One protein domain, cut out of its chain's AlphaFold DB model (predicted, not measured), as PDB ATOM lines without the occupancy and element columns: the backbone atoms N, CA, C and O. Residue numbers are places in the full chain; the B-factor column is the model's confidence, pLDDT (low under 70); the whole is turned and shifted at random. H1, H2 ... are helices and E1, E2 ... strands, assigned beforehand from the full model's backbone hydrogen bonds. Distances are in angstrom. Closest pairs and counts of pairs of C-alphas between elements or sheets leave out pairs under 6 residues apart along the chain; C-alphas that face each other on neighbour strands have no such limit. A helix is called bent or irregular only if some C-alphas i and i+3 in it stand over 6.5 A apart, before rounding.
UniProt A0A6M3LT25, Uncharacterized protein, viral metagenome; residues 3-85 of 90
ATOM      1  N   ILE A   3      26.408  13.556  22.172       86.62
ATOM      2  CA  ILE A   3      24.951  13.412  22.174       86.62
ATOM      3  C   ILE A   3      24.365  13.687  20.797       86.62
ATOM      4  O   ILE A   3      24.825  14.569  20.070       86.62
ATOM      5  N   VAL A   4      23.337  12.921  20.443       87.62
ATOM      6  CA  VAL A   4      22.578  13.108  19.209       87.62
ATOM      7  C   VAL A   4      21.352  13.978  19.460       87.62
ATOM      8  O   VAL A   4      20.480  13.645  20.259       87.62
ATOM      9  N   ILE A   5      21.235  15.069  18.713       83.75
ATOM     10  CA  ILE A   5      20.066  15.954  18.726       83.75
ATOM     11  C   ILE A   5      19.368  15.992  17.381       83.75
ATOM     12  O   ILE A   5      20.005  15.767  16.353       83.75
ATOM     13  N   ASN A   6      18.073  16.306  17.369       82.88
ATOM     14  CA  ASN A   6      17.363  16.603  16.136       82.88
ATOM     15  C   ASN A   6      17.286  18.121  15.908       82.88
ATOM     16  O   ASN A   6      16.806  18.882  16.730       82.88
ATOM     17  N   THR A   7      17.746  18.560  14.745       77.06
ATOM     18  CA  THR A   7      17.887  19.975  14.362       77.06
ATOM     19  C   THR A   7      16.870  20.403  13.301       77.06
ATOM     20  O   THR A   7      17.112  21.343  12.545       77.06
ATOM     21  N   CYS A   8      15.764  19.673  13.168       75.94
ATOM     22  CA  CYS A   8      14.716  19.930  12.184       75.94
ATOM     23  C   CYS A   8      13.358  19.921  12.866       75.94
ATOM     24  O   CYS A   8      13.154  19.050  13.693       75.94
ATOM     25  N   PHE A   9      12.445  20.793  12.416       61.56
ATOM     26  CA  PHE A   9      11.058  21.004  12.873       61.56
ATOM     27  C   PHE A   9      10.206  19.744  13.162       61.56
ATOM     28  O   PHE A   9       9.117  19.857  13.715       61.56
ATOM     29  N   GLY A  10      10.632  18.551  12.738       67.31
ATOM     30  CA  GLY A  10       9.978  17.296  13.107       67.31
ATOM     31  C   GLY A  10      10.482  16.733  14.437       67.31
ATOM     32  O   GLY A  10      11.325  17.306  15.109       67.31
ATOM     33  N   GLY A  11       9.968  15.570  14.832       75.69
ATOM     34  CA  GLY A  11      10.459  14.872  16.021       75.69
ATOM     35  C   GLY A  11      11.756  14.102  15.756       75.69
ATOM     36  O   GLY A  11      12.009  13.655  14.633       75.69
ATOM     37  N   PHE A  12      12.540  13.864  16.813       84.50
ATOM     38  CA  PHE A  12      13.653  12.914  16.773       84.50
ATOM     39  C   PHE A  12      13.162  11.550  16.281       84.50
ATOM     40  O   PHE A  12      12.357  10.892  16.942       84.50
ATOM     41  N   SER A  13      13.643  11.147  15.108       88.44
ATOM     42  CA  SER A  13      13.378   9.838  14.530       88.44
ATOM     43  C   SER A  13      14.590   9.354  13.746       88.44
ATOM     44  O   SER A  13      15.234  10.103  13.007       88.44
ATOM     45  N   LEU A  14      14.901   8.084  13.938       90.81
ATOM     46  CA  LEU A  14      15.921   7.348  13.214       90.81
ATOM     47  C   LEU A  14      15.307   6.714  11.964       90.81
ATOM     48  O   LEU A  14      14.130   6.353  11.942       90.81
ATOM     49  N   SER A  15      16.107   6.565  10.917       91.94
ATOM     50  CA  SER A  15      15.702   5.866   9.701       91.94
ATOM     51  C   SER A  15      15.737   4.338   9.874       91.94
ATOM     52  O   SER A  15      16.442   3.821  10.746       91.94
ATOM     53  N   PRO A  16      15.079   3.574   8.982       91.44
ATOM     54  CA  PRO A  16      15.237   2.120   8.935       91.44
ATOM     55  C   PRO A  16      16.695   1.675   8.723       91.44
ATOM     56  O   PRO A  16      17.104   0.621   9.205       91.44
ATOM     57  N   GLU A  17      17.503   2.484   8.025       92.00
ATOM     58  CA  GLU A  17      18.938   2.225   7.843       92.00
ATOM     59  C   GLU A  17      19.696   2.324   9.172       92.00
ATOM     60  O   GLU A  17      20.544   1.477   9.450       92.00
ATOM     61  N   ALA A  18      19.359   3.306  10.015       91.75
ATOM     62  CA  ALA A  18      19.930   3.424  11.354       91.75
ATOM     63  C   ALA A  18      19.567   2.234  12.243       91.75
ATOM     64  O   ALA A  18      20.431   1.732  12.951       91.75
ATOM     65  N   TYR A  19      18.336   1.728  12.169       92.50
ATOM     66  CA  TYR A  19      17.935   0.536  12.929       92.50
ATOM     67  C   TYR A  19      18.707  -0.706  12.512       92.50
ATOM     68  O   TYR A  19      19.167  -1.465  13.362       92.50
ATOM     69  N   LYS A  20      18.897  -0.878  11.201       91.94
ATOM     70  CA  LYS A  20      19.699  -1.974  10.664       91.94
ATOM     71  C   LYS A  20      21.147  -1.904  11.146       91.94
ATOM     72  O   LYS A  20      21.718  -2.934  11.480       91.94
ATOM     73  N   GLU A  21      21.726  -0.707  11.182       91.38
ATOM     74  CA  GLU A  21      23.086  -0.483  11.683       91.38
ATOM     75  C   GLU A  21      23.194  -0.697  13.201       91.38
ATOM     76  O   GLU A  21      24.209  -1.185  13.684       91.38
ATOM     77  N   LEU A  22      22.143  -0.361  13.947       90.50
ATOM     78  CA  LEU A  22      22.049  -0.563  15.394       90.50
ATOM     79  C   LEU A  22      21.665  -2.000  15.781       90.50
ATOM     80  O   LEU A  22      21.624  -2.308  16.972       90.50
ATOM     81  N   GLU A  23      21.402  -2.862  14.795       91.81
ATOM     82  CA  GLU A  23      20.966  -4.252  14.967       91.81
ATOM     83  C   GLU A  23      19.702  -4.381  15.841       91.81
ATOM     84  O   GLU A  23      19.568  -5.304  16.644       91.81
ATOM     85  N   ILE A  24      18.765  -3.441  15.685       90.00
ATOM     86  CA  ILE A  24      17.482  -3.410  16.401       90.00
ATOM     87  C   ILE A  24      16.297  -3.581  15.447       90.00
ATOM     88  O   ILE A  24      16.366  -3.234  14.266       90.00
ATOM     89  N   ASP A  25      15.190  -4.105  15.973       90.56
ATOM     90  CA  ASP A  25      13.957  -4.301  15.208       90.56
ATOM     91  C   ASP A  25      13.246  -2.966  14.943       90.56
ATOM     92  O   ASP A  25      13.161  -2.110  15.829       90.56
ATOM     93  N   TRP A  26      12.770  -2.766  13.711       89.31
ATOM     94  CA  TRP A  26      12.132  -1.518  13.288       89.31
ATOM     95  C   TRP A  26      10.771  -1.343  13.964       89.31
ATOM     96  O   TRP A  26       9.820  -2.051  13.648       89.31
ATOM     97  N   ASP A  27      10.643  -0.338  14.835       85.56
ATOM     98  CA  ASP A  27       9.400  -0.097  15.584       85.56
ATOM     99  C   ASP A  27       8.279   0.545  14.743       85.56
ATOM    100  O   ASP A  27       7.172   0.749  15.230       85.56
ATOM    101  N   GLY A  28       8.552   0.893  13.481       85.94
ATOM    102  CA  GLY A  28       7.604   1.581  12.605       85.94
ATOM    103  C   GLY A  28       7.720   3.105  12.634       85.94
ATOM    104  O   GLY A  28       7.421   3.741  11.622       85.94
ATOM    105  N   PHE A  29       8.182   3.686  13.746       80.50
ATOM    106  CA  PHE A  29       8.166   5.136  13.968       80.50
ATOM    107  C   PHE A  29       9.555   5.779  14.079       80.50
ATOM    108  O   PHE A  29       9.677   6.992  13.901       80.50
ATOM    109  N   GLY A  30      10.608   5.003  14.337       84.50
ATOM    110  CA  GLY A  30      11.972   5.513  14.433       84.50
ATOM    111  C   GLY A  30      12.328   6.083  15.810       84.50
ATOM    112  O   GLY A  30      13.278   6.854  15.913       84.50
ATOM    113  N   PHE A  31      11.578   5.759  16.868       84.38
ATOM    114  CA  PHE A  31      11.756   6.345  18.207       84.38
ATOM    115  C   PHE A  31      12.763   5.622  19.111       84.38
ATOM    116  O   PHE A  31      12.879   5.957  20.296       84.38
ATOM    117  N   ALA A  32      13.520   4.662  18.583       83.06
ATOM    118  CA  ALA A  32      14.607   4.034  19.319       83.06
ATOM    119  C   ALA A  32      15.602   5.095  19.805       83.06
ATOM    120  O   ALA A  32      15.874   6.079  19.121       83.06
ATOM    121  N   TYR A  33      16.131   4.901  21.014       83.50
ATOM    122  CA  TYR A  33      17.076   5.818  21.661       83.50
ATOM    123  C   TYR A  33      16.560   7.239  21.938       83.50
ATOM    124  O   TYR A  33      17.341   8.096  22.344       83.50
ATOM    125  N   ARG A  34      15.251   7.511  21.827       79.00
ATOM    126  CA  ARG A  34      14.693   8.835  22.159       79.00
ATOM    127  C   ARG A  34      15.019   9.287  23.592       79.00
ATOM    128  O   ARG A  34      15.162  10.489  23.809       79.00
ATOM    129  N   GLY A  35      15.146   8.342  24.530       79.69
ATOM    130  CA  GLY A  35      15.545   8.584  25.923       79.69
ATOM    131  C   GLY A  35      17.031   8.362  26.237       79.69
ATOM    132  O   GLY A  35      17.433   8.633  27.358       79.69
ATOM    133  N   ASP A  36      17.831   7.890  25.277       85.06
ATOM    134  CA  ASP A  36      19.215   7.429  25.486       85.06
ATOM    135  C   ASP A  36      20.106   8.007  24.366       85.06
ATOM    136  O   ASP A  36      20.655   7.304  23.514       85.06
ATOM    137  N   ARG A  37      20.134   9.342  24.274       83.50
ATOM    138  CA  ARG A  37      20.692  10.068  23.116       83.50
ATOM    139  C   ARG A  37      22.211  10.187  23.120       83.50
ATOM    140  O   ARG A  37      22.806  10.537  22.100       83.50
ATOM    141  N   ASP A  38      22.828   9.913  24.257       84.94
ATOM    142  CA  ASP A  38      24.272   9.831  24.438       84.94
ATOM    143  C   ASP A  38      24.833   8.428  24.204       84.94
ATOM    144  O   ASP A  38      26.043   8.210  24.313       84.94
ATOM    145  N   ASN A  39      23.972   7.469  23.846       89.00
ATOM    146  CA  ASN A  39      24.402   6.097  23.675       89.00
ATOM    147  C   ASN A  39      25.505   6.009  22.603       89.00
ATOM    148  O   ASN A  39      25.293   6.427  21.457       89.00
ATOM    149  N   PRO A  40      26.674   5.423  22.913       89.31
ATOM    150  CA  PRO A  40      27.800   5.397  21.984       89.31
ATOM    151  C   PRO A  40      27.473   4.649  20.687       89.31
ATOM    152  O   PRO A  40      28.008   4.996  19.636       89.31
ATOM    153  N   LYS A  41      26.564   3.661  20.729       90.94
ATOM    154  CA  LYS A  41      26.094   2.963  19.523       90.94
ATOM    155  C   LYS A  41      25.288   3.886  18.617       90.94
ATOM    156  O   LYS A  41      25.518   3.902  17.412       90.94
ATOM    157  N   LEU A  42      24.381   4.673  19.202       90.62
ATOM    158  CA  LEU A  42      23.589   5.663  18.475       90.62
ATOM    159  C   LEU A  42      24.502   6.696  17.819       90.62
ATOM    160  O   LEU A  42      24.383   6.953  16.625       90.62
ATOM    161  N   VAL A  43      25.434   7.252  18.592       91.31
ATOM    162  CA  VAL A  43      26.391   8.242  18.098       91.31
ATOM    163  C   VAL A  43      27.198   7.669  16.936       91.31
ATOM    164  O   VAL A  43      27.234   8.280  15.872       91.31
ATOM    165  N   ALA A  44      27.760   6.467  17.087       91.31
ATOM    166  CA  ALA A  44      28.520   5.816  16.024       91.31
ATOM    167  C   ALA A  44      27.673   5.563  14.765       91.31
ATOM    168  O   ALA A  44      28.143   5.813  13.655       91.31
ATOM    169  N   ALA A  45      26.421   5.120  14.918       92.00
ATOM    170  CA  ALA A  45      25.512   4.901  13.795       92.00
ATOM    171  C   ALA A  45      25.197   6.210  13.055       92.00
ATOM    172  O   ALA A  45      25.247   6.248  11.825       92.00
ATOM    173  N   VAL A  46      24.931   7.298  13.786       90.81
ATOM    174  CA  VAL A  46      24.658   8.619  13.202       90.81
ATOM    175  C   VAL A  46      25.916   9.219  12.567       90.81
ATOM    176  O   VAL A  46      25.818   9.781  11.481       90.81
ATOM    177  N   GLU A  47      27.103   9.057  13.159       90.62
ATOM    178  CA  GLU A  47      28.371   9.483  12.542       90.62
ATOM    179  C   GLU A  47      28.666   8.694  11.256       90.62
ATOM    180  O   GLU A  47      29.100   9.273  10.259       90.62
ATOM    181  N   LYS A  48      28.389   7.386  11.243       91.81
ATOM    182  CA  LYS A  48      28.641   6.513  10.088       91.81
ATOM    183  C   LYS A  48      27.665   6.758   8.937       91.81
ATOM    184  O   LYS A  48      28.070   6.792   7.776       91.81
ATOM    185  N   LEU A  49      26.375   6.883   9.240       90.06
ATOM    186  CA  LEU A  49      25.313   7.039   8.244       90.06
ATOM    187  C   LEU A  49      25.090   8.505   7.850       90.06
ATOM    188  O   LEU A  49      24.592   8.782   6.753       90.06
ATOM    189  N   GLY A  50      25.440   9.449   8.725       87.69
ATOM    190  CA  GLY A  50      25.199  10.876   8.544       87.69
ATOM    191  C   GLY A  50      23.728  11.143   8.236       87.69
ATOM    192  O   GLY A  50      22.833  10.752   8.980       87.69
ATOM    193  N   ASN A  51      23.462  11.742   7.074       86.12
ATOM    194  CA  ASN A  51      22.097  12.044   6.638       86.12
ATOM    195  C   ASN A  51      21.219  10.805   6.412       86.12
ATOM    196  O   ASN A  51      20.001  10.934   6.421       86.12
ATOM    197  N   LYS A  52      21.806   9.620   6.213       89.62
ATOM    198  CA  LYS A  52      21.034   8.378   6.062       89.62
ATOM    199  C   LYS A  52      20.451   7.883   7.376       89.62
ATOM    200  O   LYS A  52      19.524   7.088   7.347       89.62
ATOM    201  N   ALA A  53      20.961   8.339   8.523       89.25
ATOM    202  CA  ALA A  53      20.369   8.004   9.815       89.25
ATOM    203  C   ALA A  53      19.071   8.775  10.092       89.25
ATOM    204  O   ALA A  53      18.332   8.415  11.005       89.25
ATOM    205  N   ASN A  54      18.789   9.825   9.320       88.44
ATOM    206  CA  ASN A  54      17.657  10.711   9.540       88.44
ATOM    207  C   ASN A  54      16.336  10.045   9.142       88.44
ATOM    208  O   ASN A  54      16.184   9.593   8.006       88.44
ATOM    209  N   GLY A  55      15.359  10.038  10.049       84.69
ATOM    210  CA  GLY A  55      13.972   9.727   9.708       84.69
ATOM    211  C   GLY A  55      13.368  10.743   8.727       84.69
ATOM    212  O   GLY A  55      13.935  11.806   8.473       84.69
ATOM    213  N   SER A  56      12.183  10.436   8.191       79.38
ATOM    214  CA  SER A  56      11.539  11.201   7.106       79.38
ATOM    215  C   SER A  56      11.361  12.702   7.374       79.38
ATOM    216  O   SER A  56      11.321  13.481   6.427       79.38
ATOM    217  N   CYS A  57      11.270  13.111   8.644       76.81
ATOM    218  CA  CYS A  57      11.160  14.515   9.059       76.81
ATOM    219  C   CYS A  57      12.177  14.896  10.151       76.81
ATOM    220  O   CYS A  57      11.946  15.847  10.893       76.81
ATOM    221  N   ALA A  58      13.283  14.160  10.278       83.00
ATOM    222  CA  ALA A  58      14.306  14.419  11.288       83.00
ATOM    223  C   ALA A  58      15.619  14.883  10.657       83.00
ATOM    224  O   ALA A  58      15.922  14.598   9.499       83.00
ATOM    225  N   LYS A  59      16.431  15.588  11.440       84.56
ATOM    226  CA  LYS A  59      17.798  15.953  11.071       84.56
ATOM    227  C   LYS A  59      18.714  15.758  12.260       84.56
ATOM    228  O   LYS A  59      18.894  16.664  13.074       84.56
ATOM    229  N   LEU A  60      19.275  14.561  12.355       87.62
ATOM    230  CA  LEU A  60      20.127  14.169  13.460       87.62
ATOM    231  C   LEU A  60      21.501  14.818  13.322       87.62
ATOM    232  O   LEU A  60      22.105  14.832  12.248       87.62
ATOM    233  N   LYS A  61      21.992  15.371  14.424       85.19
ATOM    234  CA  LYS A  61      23.315  15.970  14.525       85.19
ATOM    235  C   LYS A  61      23.972  15.493  15.807       85.19
ATOM    236  O   LYS A  61      23.384  15.580  16.879       85.19
ATOM    237  N   VAL A  62      25.198  15.004  15.683       88.50
ATOM    238  CA  VAL A  62      26.040  14.668  16.828       88.50
ATOM    239  C   VAL A  62      26.717  15.945  17.297       88.50
ATOM    240  O   VAL A  62      27.298  16.670  16.484       88.50
ATOM    241  N   ILE A  63      26.632  16.225  18.591       84.25
ATOM    242  CA  ILE A  63      27.389  17.298  19.222       84.25
ATOM    243  C   ILE A  63      28.247  16.745  20.355       84.25
ATOM    244  O   ILE A  63      27.885  15.774  21.021       84.25
ATOM    245  N   GLU A  64      29.398  17.373  20.555       82.81
ATOM    246  CA  GLU A  64      30.329  17.038  21.626       82.81
ATOM    247  C   GLU A  64      30.163  18.071  22.736       82.81
ATOM    248  O   GLU A  64      30.289  19.272  22.496       82.81
ATOM    249  N   ILE A  65      29.855  17.600  23.940       76.12
ATOM    250  CA  ILE A  65      29.710  18.420  25.140       76.12
ATOM    251  C   ILE A  65      30.736  17.984  26.192       76.12
ATOM    252  O   ILE A  65      31.072  16.790  26.274       76.12
ATOM    253  N   PRO A  66      31.261  18.919  27.001       78.31
ATOM    254  CA  PRO A  66      32.109  18.566  28.132       78.31
ATOM    255  C   PRO A  66      31.329  17.673  29.107       78.31
ATOM    256  O   PRO A  66      30.150  17.909  29.346       78.31
ATOM    257  N   ASP A  67      31.984  16.664  29.685       66.69
ATOM    258  CA  ASP A  67      31.356  15.734  30.647       66.69
ATOM    259  C   ASP A  67      30.825  16.430  31.919       66.69
ATOM    260  O   ASP A  67      29.974  15.887  32.614       66.69
ATOM    261  N   ASP A  68      31.304  17.644  32.200       65.44
ATOM    262  CA  ASP A  68      30.942  18.445  33.377       65.44
ATOM    263  C   ASP A  68      29.802  19.446  33.108       65.44
ATOM    264  O   ASP A  68      29.479  20.282  33.948       65.44
ATOM    265  N   VAL A  69      29.177  19.390  31.926       65.62
ATOM    266  CA  VAL A  69      28.096  20.305  31.552       65.62
ATOM    267  C   VAL A  69      26.752  19.593  31.610       65.62
ATOM    268  O   VAL A  69      26.461  18.685  30.830       65.62
ATOM    269  N   LYS A  70      25.886  20.054  32.517       64.31
ATOM    270  CA  LYS A  70      24.460  19.723  32.457       64.31
ATOM    271  C   LYS A  70      23.850  20.444  31.269       64.31
ATOM    272  O   LYS A  70      24.080  21.632  31.079       64.31
ATOM    273  N   TYR A  71      23.065  19.728  30.481       66.56
ATOM    274  CA  TYR A  71      22.427  20.276  29.299       66.56
ATOM    275  C   TYR A  71      20.920  20.048  29.352       66.56
ATOM    276  O   TYR A  71      20.445  19.047  29.891       66.56
ATOM    277  N   ILE A  72      20.175  20.978  28.769       62.81
ATOM    278  CA  ILE A  72      18.748  20.846  28.507       62.81
ATOM    279  C   ILE A  72      18.538  20.809  26.995       62.81
ATOM    280  O   ILE A  72      19.200  21.512  26.230       62.81
ATOM    281  N   ILE A  73      17.639  19.932  26.556       65.38
ATOM    282  CA  ILE A  73      17.169  19.914  25.174       65.38
ATOM    283  C   ILE A  73      15.982  20.873  25.140       65.38
ATOM    284  O   ILE A  73      14.902  20.532  25.621       65.38
ATOM    285  N   GLU A  74      16.201  22.082  24.632       60.53
ATOM    286  CA  GLU A  74      15.124  23.040  24.398       60.53
ATOM    287  C   GLU A  74      14.596  22.853  22.978       60.53
ATOM    288  O   GLU A  74      15.346  22.899  22.002       60.53
ATOM    289  N   GLU A  75      13.295  22.613  22.861       59.91
ATOM    290  CA  GLU A  75      12.595  22.520  21.585       59.91
ATOM    291  C   GLU A  75      11.895  23.856  21.319       59.91
ATOM    292  O   GLU A  75      11.008  24.257  22.074       59.91
ATOM    293  N   HIS A  76      12.283  24.552  20.250       54.56
ATOM    294  CA  HIS A  76      11.587  25.753  19.791       54.56
ATOM    295  C   HIS A  76      11.090  25.516  18.362       54.56
ATOM    296  O   HIS A  76      11.891  25.364  17.439       54.56
ATOM    297  N   ASP A  77       9.767  25.476  18.175       53.69
ATOM    298  CA  ASP A  77       9.134  25.208  16.872       53.69
ATOM    299  C   ASP A  77       9.617  23.877  16.246       53.69
ATOM    300  O   ASP A  77       9.948  23.790  15.070       53.69
ATOM    301  N   GLY A  78       9.754  22.819  17.049       55.28
ATOM    302  CA  GLY A  78      10.229  21.510  16.588       55.28
ATOM    303  C   GLY A  78      11.723  21.429  16.243       55.28
ATOM    304  O   GLY A  78      12.206  20.346  15.936       55.28
ATOM    305  N   SER A  79      12.486  22.526  16.298       51.50
ATOM    306  CA  SER A  79      13.952  22.472  16.227       51.50
ATOM    307  C   SER A  79      14.513  22.317  17.638       51.50
ATOM    308  O   SER A  79      14.364  23.218  18.466       51.50
ATOM    309  N   GLU A  80      15.146  21.177  17.930       63.91
ATOM    310  CA  GLU A  80      15.794  20.970  19.224       63.91
ATOM    311  C   GLU A  80      17.203  21.579  19.204       63.91
ATOM    312  O   GLU A  80      18.029  21.306  18.323       63.91
ATOM    313  N   HIS A  81      17.493  22.391  20.212       58.88
ATOM    314  CA  HIS A  81      18.811  22.946  20.469       58.88
ATOM    315  C   HIS A  81      19.278  22.504  21.855       58.88
ATOM    316  O   HIS A  81      18.497  22.428  22.802       58.88
ATOM    317  N   ILE A  82      20.570  22.194  21.972       60.75
ATOM    318  CA  ILE A  82      21.179  21.974  23.283       60.75
ATOM    319  C   ILE A  82      21.501  23.335  23.880       60.75
ATOM    320  O   ILE A  82      22.316  24.068  23.318       60.75
ATOM    321  N   ALA A  83      20.878  23.641  25.014       60.06
ATOM    322  CA  ALA A  83      21.264  24.754  25.862       60.06
ATOM    323  C   ALA A  83      21.979  24.223  27.111       60.06
ATOM    324  O   ALA A  83      21.635  23.180  27.671       60.06
ATOM    325  N   GLU A  84      23.024  24.932  27.522       56.59
ATOM    326  CA  GLU A  84      23.776  24.638  28.737       56.59
ATOM    327  C   GLU A  84      22.933  25.013  29.972       56.59
ATOM    328  O   GLU A  84      22.462  26.145  30.090       56.59
ATOM    329  N   GLU A  85      22.724  24.074  30.904       53.72
ATOM    330  CA  GLU A  85      22.064  24.346  32.187       53.72
ATOM    331  C   GLU A  85      23.052  25.079  33.102       53.72
ATOM    332  O   GLU A  85      23.830  24.466  33.837       53.72
TER     333      GLU A  85
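AT A GLANCE: This is residues 3 to 85 of the 90 residues of an uncharacterized protein of viral metagenome (UniProt A0A6M3LT25). The antiparallel strand pair E1 and E2 makes the middle of this domain, with helix H2 packed on one side of it and the hairpin of E3 and E4 on the other, where E4 comes next to E1. The short helix H1 packs on H2 at the far end from that hairpin, and the long loop of residues 22 to 39 joins the two helices. The printed part has 83 residues, with two named helices and four named strands in the order E1, H1, H2, E2, E3, E4; under half of the residues, 41 of 83, are in named elements, and the class is mixed, helices and strands. There are two sheets of two strands, E1 - E2 and E3 - E4, both antiparallel. The whole is compact, with a radius of gyration of the C-alphas of 12.2 A and spans of 34 by 27 by 19 A.

IN THESE COORDINATES: E1, residues 3 to 6, begins at C-alpha 3 at (24.951, 13.412, 22.174) and measures 10.2 A from first to last C-alpha. H1, residues 16 to 21, measures 8.7 A. H2, residues 40 to 53, measures 14.5 A and begins at C-alpha 40 at (27.800, 5.397, 21.984); it is irregular, with C-alphas 48 and 51 at 9.2 A from each other. E2, residues 60 to 64, measures 13.4 A. E3, residues 71 to 76, measures 15.4 A. E4, residues 79 to 84, measures 16.1 A and ends at C-alpha 84 at (23.776, 24.638, 28.737).

HOW THE PARTS SIT: E1 and E2 are antiparallel neighbours, at 146 degrees between their directions; N 3 and O 63 are 2.9 A apart and N 61 and O 5 are 2.8 A apart, both within hydrogen-bond range. The closest C-alphas of H2 and E2 are those of Val 43 and Val 62, 6.6 A apart. The closest of E1 and H2 are those of Val 4 and Val 43, 6.3 A. H1 and H2 touch, the C-alphas of Ala 18 and Ala 53 being the closest at 4.9 A; they form a helical hairpin, at a steep tilt of 43 degrees, opposite ways. Every O i to N i+4 pair is within hydrogen-bond range in H1, and 7 of 10 are in H2. The closest C-alphas of E1 and E4 are those of Asn 6 and Glu 80, 5.6 A. E3 and E4 are an antiparallel hairpin at 149 degrees, with N 74 and O 81 at 3.0 A and N 81 and O 74 at 2.8 A within hydrogen-bond range. E1 and E3 are only just apart, their closest C-alphas 8.1 A from each other. H2 is apart from E3 and E4.

THE WHOLE: The two C-alphas farthest apart, those of Gly 28 and Asp 68, are 35.5 A from each other. The printed part has no cut. The link from H1 to H2, 18 residues, is long, and the link from E3 to E4 is tight. The mean pLDDT of the printed part is 79.9; residues 9 to 10 and 67 to 85 are under 70.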